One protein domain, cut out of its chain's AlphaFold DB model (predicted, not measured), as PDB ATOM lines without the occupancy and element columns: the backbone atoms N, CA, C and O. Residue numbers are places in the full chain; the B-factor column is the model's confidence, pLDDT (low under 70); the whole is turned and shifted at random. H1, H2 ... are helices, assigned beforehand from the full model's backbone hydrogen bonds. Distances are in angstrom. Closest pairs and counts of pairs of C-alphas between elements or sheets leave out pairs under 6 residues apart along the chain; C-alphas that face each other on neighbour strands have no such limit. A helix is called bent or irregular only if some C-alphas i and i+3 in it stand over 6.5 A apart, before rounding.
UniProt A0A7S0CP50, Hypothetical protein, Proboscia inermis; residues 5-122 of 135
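Overview. This is residues 5 to 122 of the 135 residues of the protein "Hypothetical protein" of Proboscia inermis (UniProt A0A7S0CP50). What shape do these atoms make? Helices H2 and H3 fold back side by side as a long hairpin, and H1 splays from its end near residues 115 to 119 like the other arm of a narrow, open V, sticking out with residues 7 to 26, of which 13 to 26 belong to H1. Residues 63 to 92 join H2 to H3 at the far end, with no named element. What is the make-up? The printed part has 118 residues, with three named helices in the order H1, H2, H3 and no named strand; the class is all helix. It is loose, with a radius of gyration of the C-alphas of 17.5 A, and elongated, spanning 52 by 27 by 22 A.

Along the chain. Where are the first two helices? H1, residues 13 to 33, begins with C-alpha 13 at (126.555, 151.166, 1.109) and is 28.3 A long; it is neither bent nor irregular, but only just: C-alphas 30 and 33 are 6.2 A apart. H2, residues 40 to 62, is 34.3 A long. Where is the third? H3, residues 93 to 121, was assigned as one helix by its hydrogen bonds but is bent: C-alphas 105 and 108 are 6.5 A apart. Its arms are H3a, residues 93 to 105, and H3b, residues 108 to 121, ending with C-alpha 121 at (150.778, 130.240, 2.886).

Arrangement. What does H1 touch? With residues 27 to 31 alone it only just touches H3b, with 3 pairs of C-alphas within 8 A, the closest those of Ile 31 and Ser 119 at 6.0 A. They run the same way at a shallow tilt of 34 degrees, only just short of steep; H1 is apart from H2 and H3a. How does H2 meet the arms? H2 and H3a form a helical hairpin, opposite ways at a shallow tilt of 14 degrees, their closest C-alphas those of Thr 47 and Leu 104 at 7.0 A. H2 touches H3b, closest at the C-alphas of Phe 43 and Phe 112, 6.4 A apart. Are the helix backbones whole? In H1, H3a and H3b every O i to N i+4 pair is within hydrogen-bond range, in H2 18 of 19.

Size, cuts and confidence. How large is it? The two C-alphas farthest apart, those of Pro 75 and Arg 122, are 52.3 A apart. Are there cuts or long links? The printed part has no cut; the link from H1 to H2 is short, that from H2 to H3 long, with 30 residues. Where is confidence low? Residues 5 to 16, 64 to 76 and 78 to 81 have pLDDT under 70; the mean of the printed part is 82.3.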
ATOM      1  N   ASN A   5     120.413 155.813  -5.683       55.81
ATOM      2  CA  ASN A   5     119.359 156.684  -5.188       55.81
ATOM      3  C   ASN A   5     119.510 158.043  -5.893       55.81
ATOM      4  O   ASN A   5     120.396 158.810  -5.486       55.81
ATOM      5  N   PRO A   6     118.678 158.372  -6.901       54.59
ATOM      6  CA  PRO A   6     118.823 159.615  -7.658       54.59
ATOM      7  C   PRO A   6     118.576 160.853  -6.787       54.59
ATOM      8  O   PRO A   6     119.129 161.916  -7.048       54.59
ATOM      9  N   VAL A   7     117.833 160.714  -5.683       56.34
ATOM     10  CA  VAL A   7     117.551 161.806  -4.735       56.34
ATOM     11  C   VAL A   7     118.757 162.113  -3.840       56.34
ATOM     12  O   VAL A   7     118.947 163.253  -3.417       56.34
ATOM     13  N   LYS A   8     119.580 161.108  -3.520       55.91
ATOM     14  CA  LYS A   8     120.741 161.253  -2.623       55.91
ATOM     15  C   LYS A   8     122.085 161.306  -3.347       55.91
ATOM     16  O   LYS A   8     123.093 161.530  -2.679       55.91
ATOM     17  N   HIS A   9     122.116 161.083  -4.665       54.03
ATOM     18  CA  HIS A   9     123.341 160.927  -5.463       54.03
ATOM     19  C   HIS A   9     124.376 160.001  -4.792       54.03
ATOM     20  O   HIS A   9     125.583 160.240  -4.851       54.03
ATOM     21  N   SER A  10     123.914 158.959  -4.098       55.94
ATOM     22  CA  SER A  10     124.761 158.122  -3.248       55.94
ATOM     23  C   SER A  10     124.632 156.657  -3.628       55.94
ATOM     24  O   SER A  10     123.520 156.153  -3.784       55.94
ATOM     25  N   ILE A  11     125.769 155.968  -3.704       58.44
ATOM     26  CA  ILE A  11     125.816 154.512  -3.830       58.44
ATOM     27  C   ILE A  11     125.328 153.908  -2.514       58.44
ATOM     28  O   ILE A  11     125.826 154.272  -1.445       58.44
ATOM     29  N   ASP A  12     124.363 152.991  -2.582       60.09
ATOM     30  CA  ASP A  12     123.864 152.317  -1.389       60.09
ATOM     31  C   ASP A  12     124.959 151.419  -0.783       60.09
ATOM     32  O   ASP A  12     125.319 150.360  -1.315       60.09
ATOM     33  N   PHE A  13     125.516 151.865   0.348       62.31
ATOM     34  CA  PHE A  13     126.555 151.166   1.109       62.31
ATOM     35  C   PHE A  13     126.152 149.730   1.464       62.31
ATOM     36  O   PHE A  13     127.029 148.873   1.617       62.31
ATOM     37  N   ALA A  14     124.851 149.449   1.571       61.16
ATOM     38  CA  ALA A  14     124.342 148.115   1.855       61.16
ATOM     39  C   ALA A  14     124.775 147.089   0.790       61.16
ATOM     40  O   ALA A  14     125.185 145.982   1.140       61.16
ATOM     41  N   ASN A  15     124.790 147.464  -0.493       63.69
ATOM     42  CA  ASN A  15     125.168 146.558  -1.582       63.69
ATOM     43  C   ASN A  15     126.676 146.314  -1.651       63.69
ATOM     44  O   ASN A  15     127.104 145.171  -1.802       63.69
ATOM     45  N   ILE A  16     127.490 147.364  -1.485       68.12
ATOM     46  CA  ILE A  16     128.954 147.214  -1.384       68.12
ATOM     47  C   ILE A  16     129.286 146.265  -0.230       68.12
ATOM     48  O   ILE A  16     130.104 145.356  -0.373       68.12
ATOM     49  N   THR A  17     128.602 146.446   0.901       74.81
ATOM     50  CA  THR A  17     128.761 145.596   2.079       74.81
ATOM     51  C   THR A  17     128.347 144.157   1.776       74.81
ATOM     52  O   THR A  17     129.082 143.235   2.117       74.81
ATOM     53  N   PHE A  18     127.226 143.938   1.086       78.56
ATOM     54  CA  PHE A  18     126.761 142.598   0.734       78.56
ATOM     55  C   PHE A  18     127.726 141.869  -0.212       78.56
ATOM     56  O   PHE A  18     128.146 140.750   0.082       78.56
ATOM     57  N   HIS A  19     128.153 142.510  -1.305       76.75
ATOM     58  CA  HIS A  19     129.133 141.928  -2.225       76.75
ATOM     59  C   HIS A  19     130.478 141.669  -1.540       76.75
ATOM     60  O   HIS A  19     131.077 140.612  -1.748       76.75
ATOM     61  N   GLY A  20     130.925 142.586  -0.677       80.75
ATOM     62  CA  GLY A  20     132.128 142.411   0.133       80.75
ATOM     63  C   GLY A  20     132.029 141.221   1.091       80.75
ATOM     64  O   GLY A  20     132.968 140.433   1.184       80.75
ATOM     65  N   LEU A  21     130.884 141.039   1.756       87.25
ATOM     66  CA  LEU A  21     130.630 139.904   2.649       87.25
ATOM     67  C   LEU A  21     130.586 138.572   1.890       87.25
ATOM     68  O   LEU A  21     131.186 137.593   2.339       87.25
ATOM     69  N   VAL A  22     129.928 138.521   0.729       86.69
ATOM     70  CA  VAL A  22     129.906 137.320  -0.122       86.69
ATOM     71  C   VAL A  22     131.316 136.985  -0.615       86.69
ATOM     72  O   VAL A  22     131.757 135.844  -0.503       86.69
ATOM     73  N   ALA A  23     132.074 137.979  -1.084       84.12
ATOM     74  CA  ALA A  23     133.461 137.772  -1.488       84.12
ATOM     75  C   ALA A  23     134.321 137.262  -0.317       84.12
ATOM     76  O   ALA A  23     135.064 136.294  -0.472       84.12
ATOM     77  N   ALA A  24     134.188 137.860   0.870       87.69
ATOM     78  CA  ALA A  24     134.931 137.455   2.058       87.69
ATOM     79  C   ALA A  24     134.589 136.024   2.501       87.69
ATOM     80  O   ALA A  24     135.493 135.247   2.799       87.69
ATOM     81  N   THR A  25     133.308 135.654   2.515       89.62
ATOM     82  CA  THR A  25     132.866 134.302   2.898       89.62
ATOM     83  C   THR A  25     133.362 133.242   1.921       89.62
ATOM     84  O   THR A  25     133.919 132.240   2.365       89.62
ATOM     85  N   VAL A  26     133.272 133.486   0.610       85.94
ATOM     86  CA  VAL A  26     133.824 132.586  -0.419       85.94
ATOM     87  C   VAL A  26     135.345 132.460  -0.292       85.94
ATOM     88  O   VAL A  26     135.889 131.365  -0.436       85.94
ATOM     89  N   LEU A  27     136.050 133.554   0.009       87.69
ATOM     90  CA  LEU A  27     137.500 133.527   0.219       87.69
ATOM     91  C   LEU A  27     137.896 132.734   1.465       87.69
ATOM     92  O   LEU A  27     138.842 131.947   1.413       87.69
ATOM     93  N   ILE A  28     137.180 132.933   2.573       88.62
ATOM     94  CA  ILE A  28     137.394 132.196   3.822       88.62
ATOM     95  C   ILE A  28     137.147 130.707   3.591       88.62
ATOM     96  O   ILE A  28     138.006 129.895   3.931       88.62
ATOM     97  N   ASP A  29     136.022 130.343   2.979       88.69
ATOM     98  CA  ASP A  29     135.700 128.945   2.712       88.69
ATOM     99  C   ASP A  29     136.722 128.309   1.759       88.69
ATOM    100  O   ASP A  29     137.355 127.306   2.086       88.69
ATOM    101  N   GLY A  30     136.997 128.954   0.624       87.25
ATOM    102  CA  GLY A  30     137.925 128.440  -0.376       87.25
ATOM    103  C   GLY A  30     139.356 128.280   0.145       87.25
ATOM    104  O   GLY A  30     139.974 127.240  -0.082       87.25
ATOM    105  N   ILE A  31     139.900 129.281   0.846       86.25
ATOM    106  CA  ILE A  31     141.315 129.295   1.258       86.25
ATOM    107  C   ILE A  31     141.521 128.652   2.632       86.25
ATOM    108  O   ILE A  31     142.490 127.915   2.814       86.25
ATOM    109  N   LEU A  32     140.666 128.950   3.616       84.25
ATOM    110  CA  LEU A  32     140.890 128.549   5.010       84.25
ATOM    111  C   LEU A  32     140.228 127.215   5.358       84.25
ATOM    112  O   LEU A  32     140.833 126.446   6.104       84.25
ATOM    113  N   VAL A  33     139.026 126.948   4.838       87.44
ATOM    114  CA  VAL A  33     138.263 125.725   5.141       87.44
ATOM    115  C   VAL A  33     138.636 124.614   4.160       87.44
ATOM    116  O   VAL A  33     139.187 123.588   4.553       87.44
ATOM    117  N   CYS A  34     138.413 124.848   2.868       87.69
ATOM    118  CA  CYS A  34     138.612 123.870   1.801       87.69
ATOM    119  C   CYS A  34     140.067 123.782   1.308       87.69
ATOM    120  O   CYS A  34     140.425 122.818   0.632       87.69
ATOM    121  N   SER A  35     140.919 124.764   1.637       86.56
ATOM    122  CA  SER A  35     142.332 124.823   1.220       86.56
ATOM    123  C   SER A  35     142.537 124.645  -0.295       86.56
ATOM    124  O   SER A  35     143.474 123.982  -0.748       86.56
ATOM    125  N   VAL A  36     141.647 125.232  -1.100       87.44
ATOM    126  CA  VAL A  36     141.662 125.119  -2.559       87.44
ATOM    127  C   VAL A  36     142.934 125.775  -3.113       87.44
ATOM    128  O   VAL A  36     143.156 126.974  -2.918       87.44
ATOM    129  N   PRO A  37     143.791 125.036  -3.842       88.19
ATOM    130  CA  PRO A  37     145.030 125.589  -4.362       88.19
ATOM    131  C   PRO A  37     144.757 126.525  -5.543       88.19
ATOM    132  O   PRO A  37     144.351 126.093  -6.627       88.19
ATOM    133  N   VAL A  38     145.068 127.806  -5.369       91.38
ATOM    134  CA  VAL A  38     144.994 128.803  -6.440       91.38
ATOM    135  C   VAL A  38     146.273 128.723  -7.275       91.38
ATOM    136  O   VAL A  38     147.391 128.686  -6.756       91.38
ATOM    137  N   ARG A  39     146.121 128.635  -8.599       91.50
ATOM    138  CA  ARG A  39     147.230 128.484  -9.554       91.50
ATOM    139  C   ARG A  39     147.235 129.652 -10.532       91.50
ATOM    140  O   ARG A  39     146.174 130.176 -10.850       91.50
ATOM    141  N   ALA A  40     148.403 129.976 -11.093       89.50
ATOM    142  CA  ALA A  40     148.567 131.033 -12.100       89.50
ATOM    143  C   ALA A  40     147.565 130.927 -13.267       89.50
ATOM    144  O   ALA A  40     147.001 131.926 -13.691       89.50
ATOM    145  N   LYS A  41     147.252 129.708 -13.728       93.31
ATOM    146  CA  LYS A  41     146.260 129.491 -14.797       93.31
ATOM    147  C   LYS A  41     144.841 129.976 -14.460       93.31
ATOM    148  O   LYS A  41     144.063 130.221 -15.374       93.31
ATOM    149  N   HIS A  42     144.488 130.108 -13.179       93.00
ATOM    150  CA  HIS A  42     143.183 130.642 -12.781       93.00
ATOM    151  C   HIS A  42     143.075 132.144 -13.062       93.00
ATOM    152  O   HIS A  42     141.973 132.616 -13.309       93.00
ATOM    153  N   PHE A  43     144.198 132.872 -13.115       94.25
ATOM    154  CA  PHE A  43     144.200 134.261 -13.570       94.25
ATOM    155  C   PHE A  43     143.728 134.370 -15.021       94.25
ATOM    156  O   PHE A  43     142.887 135.204 -15.328       94.25
ATOM    157  N   LEU A  44     144.194 133.478 -15.903       94.81
ATOM    158  CA  LEU A  44     143.743 133.461 -17.295       94.81
ATOM    159  C   LEU A  44     142.234 133.204 -17.397       94.81
ATOM    160  O   LEU A  44     141.555 133.878 -18.162       94.81
ATOM    161  N   ILE A  45     141.708 132.264 -16.604       94.75
ATOM    162  CA  ILE A  45     140.268 131.968 -16.565       94.75
ATOM    163  C   ILE A  45     139.477 133.196 -16.097       94.75
ATOM    164  O   ILE A  45     138.495 133.556 -16.743       94.75
ATOM    165  N   LEU A  46     139.926 133.856 -15.023       93.50
ATOM    166  CA  LEU A  46     139.324 135.096 -14.528       93.50
ATOM    167  C   LEU A  46     139.300 136.169 -15.623       93.50
ATOM    168  O   LEU A  46     138.249 136.740 -15.889       93.50
ATOM    169  N   THR A  47     140.429 136.403 -16.292       94.75
ATOM    170  CA  THR A  47     140.536 137.412 -17.350       94.75
ATOM    171  C   THR A  47     139.624 137.098 -18.532       94.75
ATOM    172  O   THR A  47     138.913 137.987 -18.991       94.75
ATOM    173  N   VAL A  48     139.590 135.847 -19.004       96.62
ATOM    174  CA  VAL A  48     138.692 135.433 -20.095       96.62
ATOM    175  C   VAL A  48     137.236 135.652 -19.701       96.62
ATOM    176  O   VAL A  48     136.485 136.242 -20.470       96.62
ATOM    177  N   TYR A  49     136.847 135.232 -18.496       95.62
ATOM    178  CA  TYR A  49     135.489 135.430 -18.003       95.62
ATOM    179  C   TYR A  49     135.126 136.918 -17.929       95.62
ATOM    180  O   TYR A  49     134.078 137.314 -18.432       95.62
ATOM    181  N   SER A  50     136.003 137.761 -17.375       94.75
ATOM    182  CA  SER A  50     135.768 139.205 -17.302       94.75
ATOM    183  C   SER A  50     135.655 139.853 -18.683       94.75
ATOM    184  O   SER A  50     134.783 140.689 -18.878       94.75
ATOM    185  N   VAL A  51     136.482 139.454 -19.656       96.38
ATOM    186  CA  VAL A  51     136.390 139.969 -21.032       96.38
ATOM    187  C   VAL A  51     135.079 139.548 -21.691       96.38
ATOM    188  O   VAL A  51     134.402 140.387 -22.276       96.38
ATOM    189  N   VAL A  52     134.686 138.277 -21.570       97.19
ATOM    190  CA  VAL A  52     133.397 137.794 -22.093       97.19
ATOM    191  C   VAL A  52     132.238 138.561 -21.464       97.19
ATOM    192  O   VAL A  52     131.309 138.941 -22.166       97.19
ATOM    193  N   TYR A  53     132.311 138.833 -20.162       93.12
ATOM    194  CA  TYR A  53     131.285 139.588 -19.455       93.12
ATOM    195  C   TYR A  53     131.186 141.043 -19.928       93.12
ATOM    196  O   TYR A  53     130.086 141.537 -20.155       93.12
ATOM    197  N   VAL A  54     132.323 141.711 -20.149       94.25
ATOM    198  CA  VAL A  54     132.371 143.056 -20.745       94.25
ATOM    199  C   VAL A  54     131.756 143.051 -22.144       94.25
ATOM    200  O   VAL A  54     130.917 143.892 -22.444       94.25
ATOM    201  N   LEU A  55     132.121 142.084 -22.993       94.81
ATOM    202  CA  LEU A  55     131.551 141.962 -24.338       94.81
ATOM    203  C   LEU A  55     130.043 141.713 -24.296       94.81
ATOM    204  O   LEU A  55     129.306 142.295 -25.085       94.81
ATOM    205  N   PHE A  56     129.583 140.869 -23.373       93.38
ATOM    206  CA  PHE A  56     128.160 140.638 -23.158       93.38
ATOM    207  C   PHE A  56     127.441 141.920 -22.732       93.38
ATOM    208  O   PHE A  56     126.383 142.216 -23.268       93.38
ATOM    209  N   ASN A  57     128.025 142.697 -21.819       90.44
ATOM    210  CA  ASN A  57     127.459 143.959 -21.352       90.44
ATOM    211  C   ASN A  57     127.360 145.002 -22.481       90.44
ATOM    212  O   ASN A  57     126.310 145.615 -22.635       90.44
ATOM    213  N   ILE A  58     128.390 145.109 -23.326       90.94
ATOM    214  CA  ILE A  58     128.359 145.929 -24.546       90.94
ATOM    215  C   ILE A  58     127.226 145.465 -25.470       90.94
ATOM    216  O   ILE A  58     126.390 146.261 -25.885       90.94
ATOM    217  N   LEU A  59     127.178 144.169 -25.800       90.94
ATOM    218  CA  LEU A  59     126.153 143.621 -26.693       90.94
ATOM    219  C   LEU A  59     124.740 143.839 -26.151       90.94
ATOM    220  O   LEU A  59     123.842 144.138 -26.928       90.94
ATOM    221  N   TYR A  60     124.553 143.689 -24.843       86.56
ATOM    222  CA  TYR A  60     123.272 143.910 -24.185       86.56
ATOM    223  C   TYR A  60     122.758 145.335 -24.422       86.56
ATOM    224  O   TYR A  60     121.610 145.498 -24.828       86.56
ATOM    225  N   GLU A  61     123.627 146.338 -24.279       85.31
ATOM    226  CA  GLU A  61     123.272 147.742 -24.516       85.31
ATOM    227  C   GLU A  61     122.897 148.002 -25.979       85.31
ATOM    228  O   GLU A  61     121.845 148.567 -26.275       85.31
ATOM    229  N   PHE A  62     123.687 147.487 -26.925       85.31
ATOM    230  CA  PHE A  62     123.448 147.719 -28.355       85.31
ATOM    231  C   PHE A  62     122.302 146.903 -28.967       85.31
ATOM    232  O   PHE A  62     121.808 147.264 -30.035       85.31
ATOM    233  N   VAL A  63     121.868 145.812 -28.329       85.81
ATOM    234  CA  VAL A  63     120.689 145.037 -28.764       85.81
ATOM    235  C   VAL A  63     119.382 145.673 -28.260       85.81
ATOM    236  O   VAL A  63     118.299 145.218 -28.622       85.81
ATOM    237  N   GLY A  64     119.483 146.791 -27.533       69.31
ATOM    238  CA  GLY A  64     118.356 147.620 -27.129       69.31
ATOM    239  C   GLY A  64     117.798 147.204 -25.780       69.31
ATOM    240  O   GLY A  64     116.622 146.867 -25.742       69.31
ATOM    241  N   ASN A  65     118.668 147.183 -24.751       68.88
ATOM    242  CA  ASN A  65     118.372 147.078 -23.311       68.88
ATOM    243  C   ASN A  65     116.981 146.494 -23.012       68.88
ATOM    244  O   ASN A  65     115.982 147.180 -23.162       68.88
ATOM    245  N   GLY A  66     116.910 145.210 -22.649       59.16
ATOM    246  CA  GLY A  66     115.684 144.407 -22.745       59.16
ATOM    247  C   GLY A  66     114.386 145.083 -22.283       59.16
ATOM    248  O   GLY A  66     114.110 145.037 -21.095       59.16
ATOM    249  N   ASP A  67     113.604 145.614 -23.240       57.62
ATOM    250  CA  ASP A  67     112.204 146.098 -23.165       57.62
ATOM    251  C   ASP A  67     111.795 146.711 -21.813       57.62
ATOM    252  O   ASP A  67     110.722 146.403 -21.303       57.62
ATOM    253  N   GLY A  68     112.700 147.489 -21.213       54.22
ATOM    254  CA  GLY A  68     112.863 147.715 -19.776       54.22
ATOM    255  C   GLY A  68     111.733 148.392 -19.014       54.22
ATOM    256  O   GLY A  68     112.026 149.019 -18.025       54.22
ATOM    257  N   ASP A  69     110.459 148.253 -19.370       55.94
ATOM    258  CA  ASP A  69     109.344 148.858 -18.636       55.94
ATOM    259  C   ASP A  69     109.162 148.203 -17.242       55.94
ATOM    260  O   ASP A  69     108.285 147.364 -16.995       55.94
ATOM    261  N   TRP A  70     110.057 148.542 -16.312       60.66
ATOM    262  CA  TRP A  70     110.033 148.143 -14.915       60.66
ATOM    263  C   TRP A  70     109.391 149.263 -14.102       60.66
ATOM    264  O   TRP A  70     109.761 150.431 -14.176       60.66
ATOM    265  N   ALA A  71     108.414 148.901 -13.269       50.56
ATOM    266  CA  ALA A  71     107.725 149.865 -12.421       50.56
ATOM    267  C   ALA A  71     108.711 150.565 -11.463       50.56
ATOM    268  O   ALA A  71     109.110 149.980 -10.455       50.56
ATOM    269  N   GLY A  72     109.056 151.820 -11.765       61.91
ATOM    270  CA  GLY A  72     109.962 152.642 -10.959       61.91
ATOM    271  C   GLY A  72     111.085 153.335 -11.730       61.91
ATOM    272  O   GLY A  72     111.763 154.146 -11.106       61.91
ATOM    273  N   GLU A  73     111.259 153.060 -13.026       66.44
ATOM    274  CA  GLU A  73     112.263 153.754 -13.842       66.44
ATOM    275  C   GLU A  73     111.965 155.253 -13.996       66.44
ATOM    276  O   GLU A  73     110.808 155.668 -14.154       66.44
ATOM    277  N   ASP A  74     113.012 156.079 -13.945       66.56
ATOM    278  CA  ASP A  74     112.948 157.479 -14.355       66.56
ATOM    279  C   ASP A  74     112.914 157.542 -15.890       66.56
ATOM    280  O   ASP A  74     113.930 157.293 -16.541       66.56
ATOM    281  N   PRO A  75     111.792 157.962 -16.505       66.25
ATOM    282  CA  PRO A  75     111.673 158.035 -17.960       66.25
ATOM    283  C   PRO A  75     112.643 159.039 -18.610       66.25
ATOM    284  O   PRO A  75     112.686 159.145 -19.836       66.25
ATOM    285  N   ASN A  76     113.389 159.815 -17.817       69.81
ATOM    286  CA  ASN A  76     114.402 160.751 -18.293       69.81
ATOM    287  C   ASN A  76     115.842 160.231 -18.150       69.81
ATOM    288  O   ASN A  76     116.756 160.931 -18.595       69.81
ATOM    289  N   ASP A  77     116.068 159.057 -17.548       70.19
ATOM    290  CA  ASP A  77     117.398 158.461 -17.414       70.19
ATOM    291  C   ASP A  77     117.501 157.119 -18.168       70.19
ATOM    292  O   ASP A  77     117.308 156.058 -17.581       70.19
ATOM    293  N   PRO A  78     117.891 157.131 -19.460       65.88
ATOM    294  CA  PRO A  78     117.978 155.919 -20.285       65.88
ATOM    295  C   PRO A  78     119.075 154.932 -19.838       65.88
ATOM    296  O   PRO A  78     119.281 153.898 -20.470       65.88
ATOM    297  N   ARG A  79     119.836 155.262 -18.785       66.06
ATOM    298  CA  ARG A  79     120.869 154.388 -18.214       66.06
ATOM    299  C   ARG A  79     120.302 153.390 -17.207       66.06
ATOM    300  O   ARG A  79     121.047 152.491 -16.815       66.06
ATOM    301  N   GLU A  80     119.059 153.553 -16.751       69.12
ATOM    302  CA  GLU A  80     118.452 152.656 -15.756       69.12
ATOM    303  C   GLU A  80     118.204 151.244 -16.313       69.12
ATOM    304  O   GLU A  80     118.412 150.266 -15.592       69.12
ATOM    305  N   ASP A  81     117.961 151.125 -17.619       69.75
ATOM    306  CA  ASP A  81     117.775 149.846 -18.312       69.75
ATOM    307  C   ASP A  81     119.100 149.077 -18.521       69.75
ATOM    308  O   ASP A  81     119.117 147.896 -18.904       69.75
ATOM    309  N   SER A  82     120.247 149.733 -18.299       72.50
ATOM    310  CA  SER A  82     121.564 149.111 -18.420       72.50
ATOM    311  C   SER A  82     121.826 148.173 -17.244       72.50
ATOM    312  O   SER A  82     121.650 148.526 -16.081       72.50
ATOM    313  N   LEU A  83     122.396 146.991 -17.523       75.31
ATOM    314  CA  LEU A  83     122.806 146.020 -16.487       75.31
ATOM    315  C   LEU A  83     123.663 146.645 -15.372       75.31
ATOM    316  O   LEU A  83     123.618 146.202 -14.224       75.31
ATOM    317  N   TYR A  84     124.459 147.658 -15.727       75.19
ATOM    318  CA  TYR A  84     125.178 148.508 -14.790       75.19
ATOM    319  C   TYR A  84     125.111 149.955 -15.262       75.19
ATOM    320  O   TYR A  84     125.748 150.304 -16.253       75.19
ATOM    321  N   ILE A  85     124.446 150.810 -14.486       75.50
ATOM    322  CA  ILE A  85     124.372 152.261 -14.735       75.50
ATOM    323  C   ILE A  85     125.774 152.880 -14.911       75.50
ATOM    324  O   ILE A  85     125.976 153.788 -15.711       75.50
ATOM    325  N   SER A  86     126.780 152.368 -14.189       78.94
ATOM    326  CA  SER A  86     128.165 152.853 -14.265       78.94
ATOM    327  C   SER A  86     128.914 152.462 -15.545       78.94
ATOM    328  O   SER A  86     130.018 152.949 -15.764       78.94
ATOM    329  N   LEU A  87     128.378 151.541 -16.348       85.25
ATOM    330  CA  LEU A  87     128.983 151.067 -17.593       85.25
ATOM    331  C   LEU A  87     128.058 151.381 -18.773       85.25
ATOM    332  O   LEU A  87     127.693 150.477 -19.512       85.25
ATOM    333  N   SER A  88     127.670 152.648 -18.930       86.31
ATOM    334  CA  SER A  88     126.928 153.073 -20.120       86.31
ATOM    335  C   SER A  88     127.884 153.288 -21.290       86.31
ATOM    336  O   SER A  88     128.636 154.264 -21.330       86.31
ATOM    337  N   TRP A  89     127.872 152.357 -22.236       88.25
ATOM    338  CA  TRP A  89     128.717 152.378 -23.423       88.25
ATOM    339  C   TRP A  89     128.217 153.354 -24.495       88.25
ATOM    340  O   TRP A  89     129.042 153.825 -25.283       88.25
ATOM    341  N   SER A  90     126.916 153.669 -24.536       86.62
ATOM    342  CA  SER A  90     126.344 154.648 -25.471       86.62
ATOM    343  C   SER A  90     126.447 156.087 -24.961       86.62
ATOM    344  O   SER A  90     126.828 156.966 -25.735       86.62
ATOM    345  N   GLU A  91     126.162 156.328 -23.676       86.38
ATOM    346  CA  GLU A  91     126.069 157.685 -23.117       86.38
ATOM    347  C   GLU A  91     127.392 158.186 -22.516       86.38
ATOM    348  O   GLU A  91     127.718 159.367 -22.639       86.38
ATOM    349  N   ASP A  92     128.191 157.311 -21.891       87.75
ATOM    350  CA  ASP A  92     129.495 157.661 -21.307       87.75
ATOM    351  C   ASP A  92     130.573 156.618 -21.629       87.75
ATOM    352  O   ASP A  92     131.126 155.923 -20.768       87.75
ATOM    353  N   LEU A  93     130.934 156.559 -22.912       91.69
ATOM    354  CA  LEU A  93     131.974 155.655 -23.400       91.69
ATOM    355  C   LEU A  93     133.305 155.827 -22.648       91.69
ATOM    356  O   LEU A  93     134.013 154.850 -22.401       91.69
ATOM    357  N   THR A  94     133.666 157.060 -22.280       93.12
ATOM    358  CA  THR A  94     134.948 157.325 -21.609       93.12
ATOM    359  C   THR A  94     134.946 156.757 -20.194       93.12
ATOM    360  O   THR A  94     135.920 156.099 -19.804       93.12
ATOM    361  N   GLY A  95     133.867 156.966 -19.437       90.62
ATOM    362  CA  GLY A  95     133.679 156.381 -18.113       90.62
ATOM    363  C   GLY A  95     133.657 154.855 -18.162       90.62
ATOM    364  O   GLY A  95     134.435 154.211 -17.447       90.62
ATOM    365  N   ALA A  96     132.863 154.275 -19.066       91.38
ATOM    366  CA  ALA A  96     132.735 152.826 -19.225       91.38
ATOM    367  C   ALA A  96     134.076 152.152 -19.577       91.38
ATOM    368  O   ALA A  96     134.476 151.171 -18.935       91.38
ATOM    369  N   VAL A  97     134.827 152.713 -20.536       95.38
ATOM    370  CA  VAL A  97     136.167 152.226 -20.907       95.38
ATOM    371  C   VAL A  97     137.139 152.354 -19.736       95.38
ATOM    372  O   VAL A  97     137.873 151.407 -19.448       95.38
ATOM    373  N   SER A  98     137.145 153.493 -19.039       95.12
ATOM    374  CA  SER A  98     138.073 153.746 -17.930       95.12
ATOM    375  C   SER A  98     137.840 152.791 -16.757       95.12
ATOM    376  O   SER A  98     138.794 152.204 -16.241       95.12
ATOM    377  N   LEU A  99     136.580 152.581 -16.365       92.38
ATOM    378  CA  LEU A  99     136.207 151.650 -15.297       92.38
ATOM    379  C   LEU A  99     136.511 150.200 -15.681       92.38
ATOM    380  O   LEU A  99     137.063 149.451 -14.875       92.38
ATOM    381  N   THR A 100     136.229 149.818 -16.926       95.19
ATOM    382  CA  THR A 100     136.551 148.481 -17.434       95.19
ATOM    383  C   THR A 100     138.060 148.236 -17.458       95.19
ATOM    384  O   THR A 100     138.528 147.182 -17.019       95.19
ATOM    385  N   ALA A 101     138.847 149.213 -17.914       96.62
ATOM    386  CA  ALA A 101     140.303 149.130 -17.908       96.62
ATOM    387  C   ALA A 101     140.851 149.023 -16.476       96.62
ATOM    388  O   ALA A 101     141.694 148.166 -16.210       96.62
ATOM    389  N   LEU A 102     140.336 149.828 -15.540       94.94
ATOM    390  CA  LEU A 102     140.681 149.741 -14.120       94.94
ATOM    391  C   LEU A 102     140.372 148.344 -13.558       94.94
ATOM    392  O   LEU A 102     141.223 147.738 -12.900       94.94
ATOM    393  N   GLN A 103     139.191 147.799 -13.856       93.50
ATOM    394  CA  GLN A 103     138.787 146.470 -13.406       93.50
ATOM    395  C   GLN A 103     139.722 145.378 -13.947       93.50
ATOM    396  O   GLN A 103     140.229 144.558 -13.181       93.50
ATOM    397  N   LEU A 104     139.973 145.368 -15.258       95.81
ATOM    398  CA  LEU A 104     140.740 144.311 -15.924       95.81
ATOM    399  C   LEU A 104     142.241 144.385 -15.640       95.81
ATOM    400  O   LEU A 104     142.880 143.345 -15.483       95.81
ATOM    401  N   LEU A 105     142.810 145.591 -15.597       96.44
ATOM    402  CA  LEU A 105     144.260 145.792 -15.552       96.44
ATOM    403  C   LEU A 105     144.794 146.050 -14.144       96.44
ATOM    404  O   LEU A 105     145.989 145.868 -13.916       96.44
ATOM    405  N   VAL A 106     143.943 146.460 -13.201       96.12
ATOM    406  CA  VAL A 106     144.370 146.789 -11.833       96.12
ATOM    407  C   VAL A 106     143.672 145.898 -10.820       96.12
ATOM    408  O   VAL A 106     144.343 145.162 -10.097       96.12
ATOM    409  N   ILE A 107     142.340 145.914 -10.786       93.25
ATOM    410  CA  ILE A 107     141.569 145.229  -9.741       93.25
ATOM    411  C   ILE A 107     141.728 143.708  -9.867       93.25
ATOM    412  O   ILE A 107     142.143 143.059  -8.908       93.25
ATOM    413  N   ASN A 108     141.480 143.133 -11.046       94.38
ATOM    414  CA  ASN A 108     141.592 141.690 -11.271       94.38
ATOM    415  C   ASN A 108     142.994 141.138 -10.936       94.38
ATOM    416  O   ASN A 108     143.072 140.171 -10.168       94.38
ATOM    417  N   PRO A 109     144.106 141.719 -11.439       96.19
ATOM    418  CA  PRO A 109     145.446 141.286 -11.056       96.19
ATOM    419  C   PRO A 109     145.692 141.419  -9.557       96.19
ATOM    420  O   PRO A 109     146.170 140.468  -8.941       96.19
ATOM    421  N   LEU A 110     145.337 142.559  -8.956       95.44
ATOM    422  CA  LEU A 110     145.546 142.807  -7.531       95.44
ATOM    423  C   LEU A 110     144.849 141.745  -6.671       95.44
ATOM    424  O   LEU A 110     145.494 141.107  -5.837       95.44
ATOM    425  N   PHE A 111     143.559 141.499  -6.917       91.25
ATOM    426  CA  PHE A 111     142.802 140.467  -6.210       91.25
ATOM    427  C   PHE A 111     143.388 139.077  -6.443       91.25
ATOM    428  O   PHE A 111     143.571 138.324  -5.486       91.25
ATOM    429  N   PHE A 112     143.744 138.741  -7.686       94.06
ATOM    430  CA  PHE A 112     144.375 137.461  -7.984       94.06
ATOM    431  C   PHE A 112     145.677 137.272  -7.197       94.06
ATOM    432  O   PHE A 112     145.860 136.222  -6.583       94.06
ATOM    433  N   PHE A 113     146.563 138.270  -7.166       94.44
ATOM    434  CA  PHE A 113     147.831 138.176  -6.443       94.44
ATOM    435  C   PHE A 113     147.634 138.059  -4.931       94.44
ATOM    436  O   PHE A 113     148.336 137.264  -4.304       94.44
ATOM    437  N   ILE A 114     146.670 138.778  -4.349       91.44
ATOM    438  CA  ILE A 114     146.322 138.650  -2.926       91.44
ATOM    439  C   ILE A 114     145.862 137.217  -2.628       91.44
ATOM    440  O   ILE A 114     146.430 136.543  -1.768       91.44
ATOM    441  N   ILE A 115     144.884 136.718  -3.383       90.75
ATOM    442  CA  ILE A 115     144.293 135.385  -3.207       90.75
ATOM    443  C   ILE A 115     145.337 134.287  -3.423       90.75
ATOM    444  O   ILE A 115     145.440 133.336  -2.645       90.75
ATOM    445  N   TRP A 116     146.143 134.421  -4.474       91.69
ATOM    446  CA  TRP A 116     147.206 133.482  -4.780       91.69
ATOM    447  C   TRP A 116     148.250 133.454  -3.663       91.69
ATOM    448  O   TRP A 116     148.572 132.366  -3.187       91.69
ATOM    449  N   SER A 117     148.696 134.613  -3.172       90.19
ATOM    450  CA  SER A 117     149.647 134.710  -2.056       90.19
ATOM    451  C   SER A 117     149.106 134.043  -0.790       90.19
ATOM    452  O   SER A 117     149.805 133.238  -0.174       90.19
ATOM    453  N   LEU A 118     147.838 134.287  -0.446       88.62
ATOM    454  CA  LEU A 118     147.175 133.633   0.686       88.62
ATOM    455  C   LEU A 118     147.106 132.107   0.515       88.62
ATOM    456  O   LEU A 118     147.346 131.367   1.468       88.62
ATOM    457  N   SER A 119     146.851 131.622  -0.703       88.75
ATOM    458  CA  SER A 119     146.834 130.181  -0.989       88.75
ATOM    459  C   SER A 119     148.215 129.521  -0.848       88.75
ATOM    460  O   SER A 119     148.300 128.341  -0.505       88.75
ATOM    461  N   LEU A 120     149.308 130.260  -1.089       86.19
ATOM    462  CA  LEU A 120     150.673 129.743  -0.937       86.19
ATOM    463  C   LEU A 120     151.027 129.503   0.533       86.19
ATOM    464  O   LEU A 120     151.668 128.498   0.835       86.19
ATOM    465  N   LEU A 121     150.560 130.370   1.438       85.19
ATOM    466  CA  LEU A 121     150.778 130.240   2.886       85.19
ATOM    467  C   LEU A 121     150.136 128.976   3.479       85.19
ATOM    468  O   LEU A 121     150.548 128.509   4.536       85.19
ATOM    469  N   ARG A 122     149.119 128.427   2.807       76.69
ATOM    470  CA  ARG A 122     148.320 127.280   3.265       76.69
ATOM    471  C   ARG A 122     148.672 125.970   2.558       76.69
ATOM    472  O   ARG A 122     147.980 124.978   2.767       76.69
TER     473      ARG A 122